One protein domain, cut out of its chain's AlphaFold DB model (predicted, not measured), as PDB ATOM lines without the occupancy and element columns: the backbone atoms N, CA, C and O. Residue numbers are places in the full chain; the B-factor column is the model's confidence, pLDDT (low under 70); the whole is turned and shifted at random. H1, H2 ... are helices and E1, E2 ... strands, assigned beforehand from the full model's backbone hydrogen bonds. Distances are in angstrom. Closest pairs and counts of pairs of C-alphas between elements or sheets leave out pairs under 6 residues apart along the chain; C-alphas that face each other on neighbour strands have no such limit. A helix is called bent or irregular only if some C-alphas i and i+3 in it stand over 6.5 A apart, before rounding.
ATOM      1  N   GLN A  43     103.744 151.170 109.414       56.03
ATOM      2  CA  GLN A  43     103.069 151.142 110.703       56.03
ATOM      3  C   GLN A  43     103.245 149.761 111.332       56.03
ATOM      4  O   GLN A  43     103.162 148.720 110.672       56.03
ATOM      5  N   SER A  44     103.512 149.743 112.634       63.88
ATOM      6  CA  SER A  44     103.595 148.491 113.375       63.88
ATOM      7  C   SER A  44     102.205 147.864 113.466       63.88
ATOM      8  O   SER A  44     101.284 148.478 113.994       63.88
ATOM      9  N   LYS A  45     102.055 146.593 113.065       72.44
ATOM     10  CA  LYS A  45     100.794 145.846 113.258       72.44
ATOM     11  C   LYS A  45     100.338 145.798 114.723       72.44
ATOM     12  O   LYS A  45      99.155 145.639 114.985       72.44
ATOM     13  N   GLN A  46     101.278 145.885 115.666       71.44
ATOM     14  CA  GLN A  46     100.992 145.848 117.103       71.44
ATOM     15  C   GLN A  46     100.795 147.243 117.709       71.44
ATOM     16  O   GLN A  46     100.181 147.371 118.762       71.44
ATOM     17  N   PHE A  47     101.327 148.275 117.056       75.62
ATOM     18  CA  PHE A  47     101.285 149.658 117.516       75.62
ATOM     19  C   PHE A  47     100.945 150.547 116.311       75.62
ATOM     20  O   PHE A  47     101.856 151.138 115.730       75.62
ATOM     21  N   PRO A  48      99.666 150.591 115.892       69.69
ATOM     22  CA  PRO A  48      99.262 151.270 114.659       69.69
ATOM     23  C   PRO A  48      99.552 152.777 114.701       69.69
ATOM     24  O   PRO A  48      99.925 153.360 113.688       69.69
ATOM     25  N   ASP A  49      99.495 153.378 115.892       73.44
ATOM     26  CA  ASP A  49      99.755 154.808 116.110       73.44
ATOM     27  C   ASP A  49     101.249 155.173 116.091       73.44
ATOM     28  O   ASP A  49     101.615 156.342 116.205       73.44
ATOM     29  N   TYR A  50     102.134 154.175 115.983       69.31
ATOM     30  CA  TYR A  50     103.577 154.362 116.059       69.31
ATOM     31  C   TYR A  50     104.242 154.106 114.711       69.31
ATOM     32  O   TYR A  50     103.997 153.110 114.025       69.31
ATOM     33  N   THR A  51     105.164 154.999 114.370       73.38
ATOM     34  CA  THR A  51     105.981 154.896 113.168       73.38
ATOM     35  C   THR A  51     107.203 154.031 113.462       73.38
ATOM     36  O   THR A  51     107.901 154.209 114.463       73.38
ATOM     37  N   VAL A  52     107.454 153.027 112.622       72.12
ATOM     38  CA  VAL A  52     108.586 152.125 112.841       72.12
ATOM     39  C   VAL A  52     109.873 152.821 112.412       72.12
ATOM     40  O   VAL A  52     110.088 153.089 111.234       72.12
ATOM     41  N   LEU A  53     110.748 153.100 113.376       75.06
ATOM     42  CA  LEU A  53     112.006 153.814 113.131       75.06
ATOM     43  C   LEU A  53     113.126 152.885 112.671       75.06
ATOM     44  O   LEU A  53     113.929 153.238 111.808       75.06
ATOM     45  N   TYR A  54     113.164 151.684 113.240       78.25
ATOM     46  CA  TYR A  54     114.211 150.705 113.014       78.25
ATOM     47  C   TYR A  54     113.626 149.298 113.018       78.25
ATOM     48  O   TYR A  54     112.846 148.935 113.900       78.25
ATOM     49  N   VAL A  55     114.056 148.481 112.059       78.06
ATOM     50  CA  VAL A  55     113.746 147.050 112.017       78.06
ATOM     51  C   VAL A  55     115.041 146.275 111.866       78.06
ATOM     52  O   VAL A  55     115.871 146.611 111.025       78.06
ATOM     53  N   LEU A  56     115.193 145.198 112.641       78.56
ATOM     54  CA  LEU A  56     116.219 144.186 112.409       78.56
ATOM     55  C   LEU A  56     115.576 142.969 111.716       78.56
ATOM     56  O   LEU A  56     114.976 142.137 112.399       78.56
ATOM     57  N   PRO A  57     115.727 142.815 110.388       69.31
ATOM     58  CA  PRO A  57     115.156 141.707 109.617       69.31
ATOM     59  C   PRO A  57     115.558 140.328 110.151       69.31
ATOM     60  O   PRO A  57     114.795 139.366 110.093       69.31
ATOM     61  N   MET A  58     116.772 140.239 110.700       72.69
ATOM     62  CA  MET A  58     117.378 138.998 111.178       72.69
ATOM     63  C   MET A  58     117.051 138.655 112.639       72.69
ATOM     64  O   MET A  58     117.660 137.738 113.184       72.69
ATOM     65  N   ILE A  59     116.091 139.330 113.286       73.56
ATOM     66  CA  ILE A  59     115.727 139.080 114.696       73.56
ATOM     67  C   ILE A  59     115.214 137.648 114.957       73.56
ATOM     68  O   ILE A  59     115.312 137.133 116.073       73.56
ATOM     69  N   THR A  60     114.744 136.948 113.924       71.88
ATOM     70  CA  THR A  60     114.300 135.548 114.015       71.88
ATOM     71  C   THR A  60     115.442 134.587 114.368       71.88
ATOM     72  O   THR A  60     115.221 133.588 115.052       71.88
ATOM     73  N   ILE A  61     116.680 134.886 113.958       75.38
ATOM     74  CA  ILE A  61     117.850 134.034 114.226       75.38
ATOM     75  C   ILE A  61     118.170 133.966 115.730       75.38
ATOM     76  O   ILE A  61     118.167 132.858 116.277       75.38
ATOM     77  N   PRO A  62     118.405 135.092 116.441       74.62
ATOM     78  CA  PRO A  62     118.639 135.051 117.881       74.62
ATOM     79  C   PRO A  62     117.424 134.517 118.645       74.62
ATOM     80  O   PRO A  62     117.605 133.848 119.659       74.62
ATOM     81  N   TYR A  63     116.198 134.712 118.147       75.50
ATOM     82  CA  TYR A  63     115.005 134.092 118.730       75.50
ATOM     83  C   TYR A  63     115.080 132.553 118.718       75.50
ATOM     84  O   TYR A  63     114.921 131.915 119.762       75.50
ATOM     85  N   VAL A  64     115.371 131.943 117.562       76.56
ATOM     86  CA  VAL A  64     115.510 130.480 117.443       76.56
ATOM     87  C   VAL A  64     116.673 129.976 118.295       76.56
ATOM     88  O   VAL A  64     116.537 128.964 118.985       76.56
ATOM     89  N   PHE A  65     117.794 130.699 118.297       80.00
ATOM     90  CA  PHE A  65     118.958 130.349 119.107       80.00
ATOM     91  C   PHE A  65     118.639 130.368 120.610       80.00
ATOM     92  O   PHE A  65     118.943 129.405 121.314       80.00
ATOM     93  N   ASN A  66     117.949 131.403 121.100       78.44
ATOM     94  CA  ASN A  66     117.529 131.498 122.500       78.44
ATOM     95  C   ASN A  66     116.524 130.399 122.871       78.44
ATOM     96  O   ASN A  66     116.630 129.801 123.944       78.44
ATOM     97  N   LYS A  67     115.593 130.058 121.969       78.06
ATOM     98  CA  LYS A  67     114.661 128.938 122.165       78.06
ATOM     99  C   LYS A  67     115.397 127.599 122.287       78.06
ATOM    100  O   LYS A  67     115.072 126.807 123.171       78.06
ATOM    101  N   MET A  68     116.407 127.359 121.449       79.38
ATOM    102  CA  MET A  68     117.252 126.168 121.554       79.38
ATOM    103  C   MET A  68     118.034 126.155 122.870       79.38
ATOM    104  O   MET A  68     118.033 125.141 123.565       79.38
ATOM    105  N   LYS A  69     118.658 127.283 123.232       78.81
ATOM    106  CA  LYS A  69     119.411 127.424 124.481       78.81
ATOM    107  C   LYS A  69     118.545 127.074 125.688       78.81
ATOM    108  O   LYS A  69     118.978 126.306 126.537       78.81
ATOM    109  N   ARG A  70     117.303 127.563 125.721       80.31
ATOM    110  CA  ARG A  70     116.328 127.248 126.771       80.31
ATOM    111  C   ARG A  70     116.044 125.749 126.872       80.31
ATOM    112  O   ARG A  70     116.081 125.201 127.968       80.31
ATOM    113  N   ASN A  71     115.786 125.085 125.748       81.06
ATOM    114  CA  ASN A  71     115.533 123.641 125.740       81.06
ATOM    115  C   ASN A  71     116.762 122.852 126.213       81.06
ATOM    116  O   ASN A  71     116.623 121.902 126.979       81.06
ATOM    117  N   TYR A  72     117.961 123.282 125.813       81.75
ATOM    118  CA  TYR A  72     119.209 122.700 126.298       81.75
ATOM    119  C   TYR A  72     119.382 122.893 127.810       81.75
ATOM    120  O   TYR A  72     119.740 121.950 128.504       81.75
ATOM    121  N   THR A  73     119.064 124.076 128.347       82.94
ATOM    122  CA  THR A  73     119.105 124.331 129.794       82.94
ATOM    123  C   THR A  73     118.179 123.390 130.566       82.94
ATOM    124  O   THR A  73     118.610 122.836 131.571       82.94
ATOM    125  N   PHE A  74     116.951 123.153 130.092       84.88
ATOM    126  CA  PHE A  74     116.047 122.188 130.731       84.88
ATOM    127  C   PHE A  74     116.583 120.757 130.677       84.88
ATOM    128  O   PHE A  74     116.513 120.042 131.673       84.88
ATOM    129  N   PHE A  75     117.158 120.350 129.543       84.31
ATOM    130  CA  PHE A  75     117.765 119.029 129.405       84.31
ATOM    131  C   PHE A  75     118.935 118.833 130.378       84.31
ATOM    132  O   PHE A  75     118.991 117.820 131.071       84.31
ATOM    133  N   VAL A  76     119.833 119.819 130.476       82.12
ATOM    134  CA  VAL A  76     120.965 119.800 131.417       82.12
ATOM    135  C   VAL A  76     120.476 119.789 132.866       82.12
ATOM    136  O   VAL A  76     120.946 118.989 133.666       82.12
ATOM    137  N   ALA A  77     119.481 120.614 133.201       86.31
ATOM    138  CA  ALA A  77     118.901 120.646 134.543       86.31
ATOM    139  C   ALA A  77     118.261 119.308 134.951       86.31
ATOM    140  O   ALA A  77     118.306 118.956 136.123       86.31
ATOM    141  N   ALA A  78     117.696 118.554 134.003       87.06
ATOM    142  CA  ALA A  78     117.144 117.224 134.260       87.06
ATOM    143  C   ALA A  78     118.220 116.127 134.331       87.06
ATOM    144  O   ALA A  78     118.069 115.170 135.083       87.06
ATOM    145  N   THR A  79     119.307 116.253 133.563       82.31
ATOM    146  CA  THR A  79     120.385 115.251 133.531       82.31
ATOM    147  C   THR A  79     121.345 115.370 134.707       82.31
ATOM    148  O   THR A  79     121.810 114.340 135.180       82.31
ATOM    149  N   ILE A  80     121.603 116.575 135.229       84.06
ATOM    150  CA  ILE A  80     122.512 116.767 136.374       84.06
ATOM    151  C   ILE A  80     122.097 115.919 137.595       84.06
ATOM    152  O   ILE A  80     122.944 115.171 138.076       84.06
ATOM    153  N   PRO A  81     120.837 115.947 138.084       85.50
ATOM    154  CA  PRO A  81     120.431 115.123 139.223       85.50
ATOM    155  C   PRO A  81     120.590 113.627 138.956       85.50
ATOM    156  O   PRO A  81     121.050 112.905 139.829       85.50
ATOM    157  N   ILE A  82     120.263 113.174 137.741       82.38
ATOM    158  CA  ILE A  82     120.389 111.765 137.346       82.38
ATOM    159  C   ILE A  82     121.856 111.335 137.407       82.38
ATOM    160  O   ILE A  82     122.163 110.293 137.980       82.38
ATOM    161  N   SER A  83     122.765 112.153 136.871       77.88
ATOM    162  CA  SER A  83     124.204 111.892 136.922       77.88
ATOM    163  C   SER A  83     124.739 111.891 138.355       77.88
ATOM    164  O   SER A  83     125.484 110.986 138.705       77.88
ATOM    165  N   VAL A  84     124.326 112.845 139.198       81.88
ATOM    166  CA  VAL A  84     124.727 112.894 140.617       81.88
ATOM    167  C   VAL A  84     124.196 111.679 141.385       81.88
ATOM    168  O   VAL A  84     124.918 111.096 142.185       81.88
ATOM    169  N   SER A  85     122.958 111.246 141.139       81.00
ATOM    170  CA  SER A  85     122.408 110.037 141.766       81.00
ATOM    171  C   SER A  85     123.129 108.763 141.317       81.00
ATOM    172  O   SER A  85     123.379 107.890 142.142       81.00
ATOM    173  N   LEU A  86     123.484 108.656 140.033       79.75
ATOM    174  CA  LEU A  86     124.283 107.544 139.502       79.75
ATOM    175  C   LEU A  86     125.701 107.512 140.089       79.75
ATOM    176  O   LEU A  86     126.221 106.427 140.347       79.75
ATOM    177  N   ASP A  87     126.290 108.685 140.315       76.88
ATOM    178  CA  ASP A  87     127.600 108.856 140.946       76.88
ATOM    179  C   ASP A  87     127.584 108.424 142.422       76.88
ATOM    180  O   ASP A  87     128.379 107.585 142.835       76.88
ATOM    181  N   ILE A  88     126.589 108.875 143.200       79.38
ATOM    182  CA  ILE A  88     126.392 108.442 144.599       79.38
ATOM    183  C   ILE A  88     126.234 106.914 144.705       79.38
ATOM    184  O   ILE A  88     126.685 106.310 145.676       79.38
ATOM    185  N   LEU A  89     125.609 106.277 143.711       85.25
ATOM    186  CA  LEU A  89     125.436 104.822 143.654       85.25
ATOM    187  C   LEU A  89     126.694 104.066 143.184       85.25
ATOM    188  O   LEU A  89     126.664 102.839 143.113       85.25
ATOM    189  N   GLY A  90     127.785 104.766 142.851       77.19
ATOM    190  CA  GLY A  90     129.047 104.169 142.404       77.19
ATOM    191  C   GLY A  90     128.966 103.487 141.034       77.19
ATOM    192  O   GLY A  90     129.811 102.654 140.710       77.19
ATOM    193  N   LEU A  91     127.941 103.801 140.232       76.38
ATOM    194  CA  LEU A  91     127.670 103.138 138.951       76.38
ATOM    195  C   LEU A  91     128.394 103.789 137.760       76.38
ATOM    196  O   LEU A  91     128.421 103.204 136.676       76.38
ATOM    197  N   VAL A  92     128.970 104.985 137.927       66.00
ATOM    198  CA  VAL A  92     129.666 105.730 136.862       66.00
ATOM    199  C   VAL A  92     130.941 106.377 137.424       66.00
ATOM    200  O   VAL A  92     130.868 106.994 138.480       66.00
ATOM    201  N   LYS A 116     107.039 159.866 123.155       67.56
ATOM    202  CA  LYS A 116     107.011 158.457 123.581       67.56
ATOM    203  C   LYS A 116     107.567 157.557 122.471       67.56
ATOM    204  O   LYS A 116     106.960 157.429 121.413       67.56
ATOM    205  N   MET A 117     108.680 156.885 122.743       72.62
ATOM    206  CA  MET A 117     109.317 155.890 121.881       72.62
ATOM    207  C   MET A 117     109.165 154.490 122.487       72.62
ATOM    208  O   MET A 117     109.228 154.307 123.702       72.62
ATOM    209  N   ILE A 118     108.967 153.476 121.643       80.50
ATOM    210  CA  ILE A 118     108.910 152.075 122.073       80.50
ATOM    211  C   ILE A 118     110.132 151.343 121.523       80.50
ATOM    212  O   ILE A 118     110.314 151.244 120.312       80.50
ATOM    213  N   ILE A 119     110.952 150.803 122.421       82.19
ATOM    214  CA  ILE A 119     112.065 149.915 122.099       82.19
ATOM    215  C   ILE A 119     111.596 148.482 122.329       82.19
ATOM    216  O   ILE A 119     111.487 148.011 123.461       82.19
ATOM    217  N   SER A 120     111.336 147.773 121.238       80.31
ATOM    218  CA  SER A 120     111.047 146.341 121.266       80.31
ATOM    219  C   SER A 120     112.337 145.534 121.126       80.31
ATOM    220  O   SER A 120     113.045 145.659 120.128       80.31
ATOM    221  N   TYR A 121     112.627 144.663 122.091       82.12
ATOM    222  CA  TYR A 121     113.787 143.767 122.059       82.12
ATOM    223  C   TYR A 121     113.422 142.349 122.498       82.12
ATOM    224  O   TYR A 121     112.351 142.089 123.042       82.12
ATOM    225  N   VAL A 122     114.318 141.399 122.233       77.12
ATOM    226  CA  VAL A 122     114.160 140.000 122.641       77.12
ATOM    227  C   VAL A 122     115.059 139.742 123.843       77.12
ATOM    228  O   VAL A 122     116.266 139.972 123.783       77.12
ATOM    229  N   ASN A 123     114.478 139.263 124.942       80.25
ATOM    230  CA  ASN A 123     115.228 138.921 126.143       80.25
ATOM    231  C   ASN A 123     116.016 137.609 125.970       80.25
ATOM    232  O   ASN A 123     115.877 136.881 124.983       80.25
ATOM    233  N   TYR A 124     116.820 137.274 126.980       69.19
ATOM    234  CA  TYR A 124     117.609 136.039 127.021       69.19
ATOM    235  C   TYR A 124     116.792 134.761 126.744       69.19
ATOM    236  O   TYR A 124     117.300 133.803 126.169       69.19
ATOM    237  N   TRP A 125     115.510 134.753 127.113       70.06
ATOM    238  CA  TRP A 125     114.605 133.613 126.957       70.06
ATOM    239  C   TRP A 125     113.899 133.557 125.602       70.06
ATOM    240  O   TRP A 125     113.070 132.670 125.382       70.06
ATOM    241  N   GLY A 126     114.201 134.486 124.694       65.31
ATOM    242  CA  GLY A 126     113.523 134.583 123.406       65.31
ATOM    243  C   GLY A 126     112.144 135.244 123.494       65.31
ATOM    244  O   GLY A 126     111.384 135.180 122.536       65.31
ATOM    245  N   GLN A 127     111.788 135.859 124.623       75.00
ATOM    246  CA  GLN A 127     110.530 136.592 124.758       75.00
ATOM    247  C   GLN A 127     110.724 138.033 124.299       75.00
ATOM    248  O   GLN A 127     111.736 138.659 124.618       75.00
ATOM    249  N   ARG A 128     109.742 138.562 123.572       78.50
ATOM    250  CA  ARG A 128     109.698 139.981 123.232       78.50
ATOM    251  C   ARG A 128     109.349 140.797 124.476       78.50
ATOM    252  O   ARG A 128     108.411 140.452 125.190       78.50
ATOM    253  N   ILE A 129     110.098 141.866 124.706       81.31
ATOM    254  CA  ILE A 129     109.844 142.879 125.724       81.31
ATOM    255  C   ILE A 129     109.767 144.226 125.013       81.31
ATOM    256  O   ILE A 129     110.618 144.538 124.180       81.31
ATOM    257  N   ASP A 130     108.744 145.003 125.349       82.44
ATOM    258  CA  ASP A 130     108.530 146.341 124.815       82.44
ATOM    259  C   ASP A 130     108.793 147.357 125.931       82.44
ATOM    260  O   ASP A 130     108.047 147.437 126.907       82.44
ATOM    261  N   LEU A 131     109.884 148.110 125.802       81.25
ATOM    262  CA  LEU A 131     110.251 149.176 126.724       81.25
ATOM    263  C   LEU A 131     109.740 150.507 126.179       81.25
ATOM    264  O   LEU A 131     110.092 150.909 125.072       81.25
ATOM    265  N   LYS A 132     108.924 151.205 126.965       77.50
ATOM    266  CA  LYS A 132     108.504 152.576 126.661       77.50
ATOM    267  C   LYS A 132     109.545 153.530 127.241       77.50
ATOM    268  O   LYS A 132     109.808 153.479 128.436       77.50
ATOM    269  N   THR A 133     110.131 154.368 126.401       72.12
ATOM    270  CA  THR A 133     111.113 155.393 126.777       72.12
ATOM    271  C   THR A 133     110.800 156.693 126.032       72.12
ATOM    272  O   THR A 133     109.825 156.761 125.279       72.12
ATOM    273  N   THR A 134     111.585 157.737 126.259       74.12
ATOM    274  CA  THR A 134     111.466 159.024 125.572       74.12
ATOM    275  C   THR A 134     112.709 159.270 124.722       74.12
ATOM    276  O   THR A 134     113.770 158.697 124.965       74.12
ATOM    277  N   VAL A 135     112.578 160.090 123.682       70.00
ATOM    278  CA  VAL A 135     113.690 160.367 122.754       70.00
ATOM    279  C   VAL A 135     114.865 161.054 123.463       70.00
ATOM    280  O   VAL A 135     116.010 160.670 123.251       70.00
ATOM    281  N   ASP A 136     114.584 162.007 124.355       68.44
ATOM    282  CA  ASP A 136     115.601 162.780 125.093       68.44
ATOM    283  C   ASP A 136     116.433 161.925 126.063       68.44
ATOM    284  O   ASP A 136     117.561 162.268 126.447       68.44
ATOM    285  N   ASP A 137     115.847 160.802 126.471       71.81
ATOM    286  CA  ASP A 137     116.423 159.841 127.398       71.81
ATOM    287  C   ASP A 137     117.396 158.882 126.698       71.81
ATOM    288  O   ASP A 137     118.181 158.192 127.339       71.81
ATOM    289  N   ILE A 138     117.407 158.860 125.368       74.38
ATOM    290  CA  ILE A 138     118.347 158.060 124.594       74.38
ATOM    291  C   ILE A 138     119.635 158.855 124.399       74.38
ATOM    292  O   ILE A 138     119.621 159.984 123.918       74.38
ATOM    293  N   ILE A 139     120.771 158.245 124.739       74.19
ATOM    294  CA  ILE A 139     122.086 158.797 124.412       74.19
ATOM    295  C   ILE A 139     122.361 158.503 122.928       74.19
ATOM    296  O   ILE A 139     122.403 157.321 122.550       74.19
ATOM    297  N   PRO A 140     122.551 159.532 122.080       73.19
ATOM    298  CA  PRO A 140     122.904 159.360 120.678       73.19
ATOM    299  C   PRO A 140     124.162 158.513 120.502       73.19
ATOM    300  O   PRO A 140     125.081 158.525 121.322       73.19
ATOM    301  N   PHE A 141     124.251 157.805 119.381       73.75
ATOM    302  CA  PHE A 141     125.397 156.942 119.111       73.75
ATOM    303  C   PHE A 141     126.723 157.689 118.997       73.75
ATOM    304  O   PHE A 141     127.755 157.088 119.293       73.75
ATOM    305  N   VAL A 142     126.679 158.959 118.592       64.38
ATOM    306  CA  VAL A 142     127.844 159.845 118.463       64.38
ATOM    307  C   VAL A 142     128.438 160.191 119.831       64.38
ATOM    308  O   VAL A 142     129.652 160.281 119.969       64.38
ATOM    309  N   GLU A 143     127.598 160.324 120.857       67.31
ATOM    310  CA  GLU A 143     128.024 160.692 122.214       67.31
ATOM    311  C   GLU A 143     128.575 159.497 123.007       67.31
ATOM    312  O   GLU A 143     129.189 159.659 124.062       67.31
ATOM    313  N   ASN A 144     128.371 158.276 122.512       67.00
ATOM    314  CA  ASN A 144     128.769 157.064 123.208       67.00
ATOM    315  C   ASN A 144     130.134 156.557 122.716       67.00
ATOM    316  O   ASN A 144     130.228 155.839 121.720       67.00
ATOM    317  N   TYR A 145     131.193 156.865 123.471       62.16
ATOM    318  CA  TYR A 145     132.572 156.438 123.193       62.16
ATOM    319  C   TYR A 145     132.737 154.916 123.023       62.16
ATOM    320  O   TYR A 145     133.616 154.473 122.283       62.16
ATOM    321  N   ALA A 146     131.870 154.097 123.634       62.91
ATOM    322  CA  ALA A 146     131.896 152.639 123.468       62.91
ATOM    323  C   ALA A 146     131.546 152.183 122.036       62.91
ATOM    324  O   ALA A 146     131.786 151.028 121.679       62.91
ATOM    325  N   ASN A 147     130.988 153.075 121.212       61.91
ATOM    326  CA  ASN A 147     130.594 152.798 119.832       61.91
ATOM    327  C   ASN A 147     131.694 153.104 118.812       61.91
ATOM    328  O   ASN A 147     131.535 152.747 117.647       61.91
ATOM    329  N   ALA A 148     132.803 153.723 119.229       61.47
ATOM    330  CA  ALA A 148     133.887 154.113 118.329       61.47
ATOM    331  C   ALA A 148     134.647 152.913 117.730       61.47
ATOM    332  O   ALA A 148     135.220 153.027 116.652       61.47
ATOM    333  N   SER A 149     134.656 151.760 118.410       60.38
ATOM    334  CA  SER A 149     135.501 150.614 118.041       60.38
ATOM    335  C   SER A 149     134.746 149.396 117.496       60.38
ATOM    336  O   SER A 149     135.379 148.451 117.024       60.38
ATOM    337  N   ASN A 150     133.409 149.375 117.544       62.75
ATOM    338  CA  ASN A 150     132.633 148.176 117.230       62.75
ATOM    339  C   ASN A 150     131.784 148.321 115.960       62.75
ATOM    340  O   ASN A 150     130.723 148.940 115.958       62.75
ATOM    341  N   ASN A 151     132.216 147.653 114.889       66.25
ATOM    342  CA  ASN A 151     131.542 147.696 113.586       66.25
ATOM    343  C   ASN A 151     130.295 146.800 113.484       66.25
ATOM    344  O   ASN A 151     129.566 146.873 112.493       66.25
ATOM    345  N   PHE A 152     130.047 145.914 114.454       64.81
ATOM    346  CA  PHE A 152     128.938 144.955 114.377       64.81
ATOM    347  C   PHE A 152     127.675 145.453 115.071       64.81
ATOM    348  O   PHE A 152     126.568 145.224 114.575       64.81
ATOM    349  N   PHE A 153     127.834 146.108 116.218       72.19
ATOM    350  CA  PHE A 153     126.729 146.680 116.972       72.19
ATOM    351  C   PHE A 153     127.146 147.995 117.619       72.19
ATOM    352  O   PHE A 153     128.263 148.125 118.111       72.19
ATOM    353  N   LYS A 154     126.207 148.937 117.662       78.94
ATOM    354  CA  LYS A 154     126.299 150.143 118.477       78.94
ATOM    355  C   LYS A 154     125.481 149.931 119.749       78.94
ATOM    356  O   LYS A 154     124.424 149.302 119.734       78.94
ATOM    357  N   THR A 155     125.999 150.406 120.863       78.69
ATOM    358  CA  THR A 155     125.346 150.374 122.165       78.69
ATOM    359  C   THR A 155     124.418 151.577 122.279       78.69
ATOM    360  O   THR A 155     124.855 152.727 122.187       78.69
ATOM    361  N   LEU A 156     123.133 151.293 122.465       79.38
ATOM    362  CA  LEU A 156     122.099 152.253 122.812       79.38
ATOM    363  C   LEU A 156     121.984 152.282 124.332       79.38
ATOM    364  O   LEU A 156     121.606 151.285 124.951       79.38
ATOM    365  N   SER A 157     122.329 153.418 124.917       79.69
ATOM    366  CA  SER A 157     122.227 153.642 126.353       79.69
ATOM    367  C   SER A 157     121.062 154.585 126.616       79.69
ATOM    368  O   SER A 157     120.875 155.559 125.887       79.69
ATOM    369  N   ILE A 158     120.286 154.285 127.649       78.44
ATOM    370  CA  ILE A 158     119.187 155.133 128.117       78.44
ATOM    371  C   ILE A 158     119.690 155.861 129.371       78.44
ATOM    372  O   ILE A 158     120.350 155.237 130.194       78.44
ATOM    373  N   LYS A 159     119.445 157.163 129.539       76.19
ATOM    374  CA  LYS A 159     119.948 157.940 130.688       76.19
ATOM    375  C   LYS A 159     119.215 157.550 131.975       76.19
ATOM    376  O   LYS A 159     119.844 157.387 133.015       76.19
ATOM    377  N   SER A 160     117.902 157.346 131.895       69.62
ATOM    378  CA  SER A 160     117.017 157.007 133.013       69.62
ATOM    379  C   SER A 160     117.252 155.595 133.544       69.62
ATOM    380  O   SER A 160     117.038 155.327 134.725       69.62
ATOM    381  N   SER A 161     117.727 154.678 132.698       69.00
ATOM    382  CA  SER A 161     117.955 153.287 133.085       69.00
ATOM    383  C   SER A 161     119.416 152.902 132.913       69.00
ATOM    384  O   SER A 161     120.003 153.135 131.867       69.00
ATOM    385  N   LYS A 162     119.992 152.170 133.868       72.31
ATOM    386  CA  LYS A 162     121.330 151.567 133.695       72.31
ATOM    387  C   LYS A 162     121.368 150.462 132.622       72.31
ATOM    388  O   LYS A 162     122.406 149.827 132.438       72.31
ATOM    389  N   GLN A 163     120.250 150.183 131.949       72.31
ATOM    390  CA  GLN A 163     120.195 149.188 130.889       72.31
ATOM    391  C   GLN A 163     120.860 149.716 129.618       72.31
ATOM    392  O   GLN A 163     120.672 150.861 129.207       72.31
ATOM    393  N   THR A 164     121.617 148.837 128.974       77.50
ATOM    394  CA  THR A 164     122.242 149.100 127.681       77.50
ATOM    395  C   THR A 164     121.778 148.055 126.679       77.50
ATOM    396  O   THR A 164     121.701 146.861 126.978       77.50
ATOM    397  N   PHE A 165     121.456 148.505 125.471       79.19
ATOM    398  CA  PHE A 165     120.968 147.654 124.393       79.19
ATOM    399  C   PHE A 165     121.977 147.608 123.260       79.19
ATOM    400  O   PHE A 165     122.625 148.598 122.936       79.19
ATOM    401  N   LYS A 166     122.096 146.448 122.614       80.94
ATOM    402  CA  LYS A 166     122.944 146.280 121.432       80.94
ATOM    403  C   LYS A 166     122.092 146.423 120.179       80.94
ATOM    404  O   LYS A 166     121.211 145.602 119.932       80.94
ATOM    405  N   VAL A 167     122.378 147.448 119.386       79.06
ATOM    406  CA  VAL A 167     121.699 147.746 118.125       79.06
ATOM    407  C   VAL A 167     122.613 147.376 116.964       79.06
ATOM    408  O   VAL A 167     123.714 147.900 116.810       79.06
ATOM    409  N   TYR A 168     122.155 146.451 116.126       77.00
ATOM    410  CA  TYR A 168     122.924 145.921 115.002       77.00
ATOM    411  C   TYR A 168     122.757 146.788 113.754       77.00
ATOM    412  O   TYR A 168     121.945 146.490 112.882       77.00
ATOM    413  N   VAL A 169     123.557 147.847 113.647       71.25
ATOM    414  CA  VAL A 169     123.440 148.839 112.564       71.25
ATOM    415  C   VAL A 169     123.691 148.234 111.178       71.25
ATOM    416  O   VAL A 169     122.973 148.552 110.241       71.25
ATOM    417  N   LYS A 170     124.643 147.299 111.045       71.19
ATOM    418  CA  LYS A 170     125.013 146.698 109.748       71.19
ATOM    419  C   LYS A 170     123.882 145.906 109.077       71.19
ATOM    420  O   LYS A 170     123.831 145.827 107.854       71.19
ATOM    421  N   TYR A 171     123.019 145.275 109.870       70.06
ATOM    422  CA  TYR A 171     121.955 144.398 109.369       70.06
ATOM    423  C   TYR A 171     120.558 144.976 109.592       70.06
ATOM    424  O   TYR A 171     119.577 144.369 109.168       70.06
ATOM    425  N   GLY A 172     120.456 146.107 110.286       67.81
ATOM    426  CA  GLY A 172     119.204 146.806 110.520       67.81
ATOM    427  C   GLY A 172     118.862 147.775 109.394       67.81
ATOM    428  O   GLY A 172     119.732 148.231 108.657       67.81
ATOM    429  N   LYS A 173     117.575 148.093 109.264       69.88
ATOM    430  CA  LYS A 173     117.069 149.117 108.346       69.88
ATOM    431  C   LYS A 173     116.474 150.264 109.156       69.88
ATOM    432  O   LYS A 173     115.558 150.041 109.950       69.88
ATOM    433  N   ILE A 174     116.992 151.471 108.945       68.38
ATOM    434  CA  ILE A 174     116.435 152.714 109.490       68.38
ATOM    435  C   ILE A 174     115.402 153.210 108.480       68.38
ATOM    436  O   ILE A 174     115.711 153.344 107.300       68.38
ATOM    437  N   THR A 175     114.165 153.406 108.927       63.31
ATOM    438  CA  THR A 175     113.025 153.699 108.035       63.31
ATOM    439  C   THR A 175     112.529 155.143 108.190       63.31
ATOM    440  O   THR A 175     111.807 155.639 107.332       63.31
ATOM    441  N   GLY A 176     112.928 155.846 109.257       58.38
ATOM    442  CA  GLY A 176     112.471 157.207 109.557       58.38
ATOM    443  C   GLY A 176     113.550 158.281 109.342       58.38
ATOM    444  O   GLY A 176     114.610 158.173 109.961       58.38
ATOM    445  N   PRO A 177     113.290 159.348 108.556       57.41
ATOM    446  CA  PRO A 177     114.243 160.445 108.343       57.41
ATOM    447  C   PRO A 177     114.442 161.334 109.583       57.41
ATOM    448  O   PRO A 177     115.468 161.986 109.720       57.41
ATOM    449  N   SER A 178     113.499 161.351 110.526       56.78
ATOM    450  CA  SER A 178     113.525 162.256 111.687       56.78
ATOM    451  C   SER A 178     114.551 161.887 112.769       56.78
ATOM    452  O   SER A 178     114.694 162.621 113.740       56.78
ATOM    453  N   PHE A 179     115.254 160.757 112.631       59.56
ATOM    454  CA  PHE A 179     116.092 160.194 113.695       59.56
ATOM    455  C   PHE A 179     117.557 159.970 113.298       59.56
ATOM    456  O   PHE A 179     118.287 159.313 114.041       59.56
ATOM    457  N   TYR A 180     118.022 160.559 112.187       61.59
ATOM    458  CA  TYR A 180     119.449 160.547 111.821       61.59
ATOM    459  C   TYR A 180     120.344 161.015 112.974       61.59
ATOM    460  O   TYR A 180     121.359 160.386 113.244       61.59
ATOM    461  N   ASN A 181     119.903 162.009 113.748       61.16
ATOM    462  CA  ASN A 181     120.656 162.533 114.892       61.16
ATOM    463  C   ASN A 181     120.958 161.479 115.977       61.16
ATOM    464  O   ASN A 181     121.945 161.613 116.693       61.16
ATOM    465  N   ILE A 182     120.146 160.419 116.105       64.44
ATOM    466  CA  ILE A 182     120.390 159.336 117.075       64.44
ATOM    467  C   ILE A 182     121.365 158.302 116.507       64.44
ATOM    468  O   ILE A 182     122.221 157.787 117.232       64.44
ATOM    469  N   PHE A 183     121.225 157.977 115.219       61.91
ATOM    470  CA  PHE A 183     121.936 156.866 114.585       61.91
ATOM    471  C   PHE A 183     123.291 157.265 113.963       61.91
ATOM    472  O   PHE A 183     124.188 156.406 113.896       61.91
ATOM    473  N   GLY A 184     123.458 158.555 113.638       52.88
ATOM    474  CA  GLY A 184     124.613 159.130 112.940       52.88
ATOM    475  C   GLY A 184     124.556 158.860 111.447       52.88
ATOM    476  O   GLY A 184     124.651 157.664 111.088       52.88
TER     477      GLY A 184
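Overview. This is residues 43 to 92 and 116 to 184 of the 184 residues of the protein "Transmembrane protein 186" of Melipona quadrifasciata (UniProt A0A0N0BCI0). A long helix, H1, runs out as an arm from a loose head that holds two separate two-stranded hairpins, E2 with E3 and E4 with E5, and has E1 and the short helix H2 far from its middle. Residues 71 to 82 and 85 to 90, mostly of H1, stick out and make much of the length. The printed part has 119 residues, with two named helices and five named strands in the order E1, H1, E2, E3, E4, E5, H2; each hairpin is an antiparallel sheet of two strands, and the class is mixed, helices and strands. The whole is elongated, 67 by 35 by 27 A, and only just loose, close to extended, with a radius of gyration of the C-alphas of 20.0 A.

Arrangement. E1, residues 47 to 51, pairs with no named strand. Residues 54 to 55, after it, pair antiparallel with residues 173 to 174. H1, residues 57 to 88, and E2, residues 116 to 122, have 1 pair of C-alphas within 8 A, those of Tyr 63 and Val 122, 7.1 A apart. E1 and E2 are near each other, with 6 pairs of C-alphas within 10 A. E2 and E3, residues 128 to 134, form a hairpin, antiparallel at 154 degrees, with N 119 and O 131 within hydrogen-bond range at 2.8 A. E4, residues 154 to 158, is only just apart from E3, the closest C-alphas being 8.2 A apart. Residues 138 to 139 pair antiparallel with residues 157 to 158 of E4. E4 and E5, residues 164 to 167, form a hairpin, antiparallel at 143 degrees, with N 156 and O 165 at 2.8 A. H2, residues 177 to 183, is apart from H1. O i to N i+4 pairs are within hydrogen-bond range in 24 of 28 cases in H1 and 1 of 3 in H2, where 2 of 4 O i to N i+3 pairs are.

Along the chain. E1 begins at C-alpha 47, (101.285, 149.658, 117.516). H1 spans 49.6 A and is irregular, with C-alphas 57 and 60 7.6 A apart. C-alpha 88 is at (126.392, 108.442, 144.599). E2 spans 19.8 A, E3 19.3 A and E4 13.0 A. H2 is irregular, with C-alphas 178 and 181 7.8 A apart, and ends at C-alpha 183, (121.936, 156.866, 114.585).

Size, cuts and confidence. The two C-alphas farthest apart, of Gly 90 and Ser 178, are 67.5 A apart. Residues 93 to 115 are not printed, and C-alphas 92 and 116 are 58.9 A apart across the cut. The link from E3 to E4, 19 residues, is long. The mean pLDDT of the printed part is 73.5, and 36 residues are under 70, among them 142 to 152 and 172 to 184.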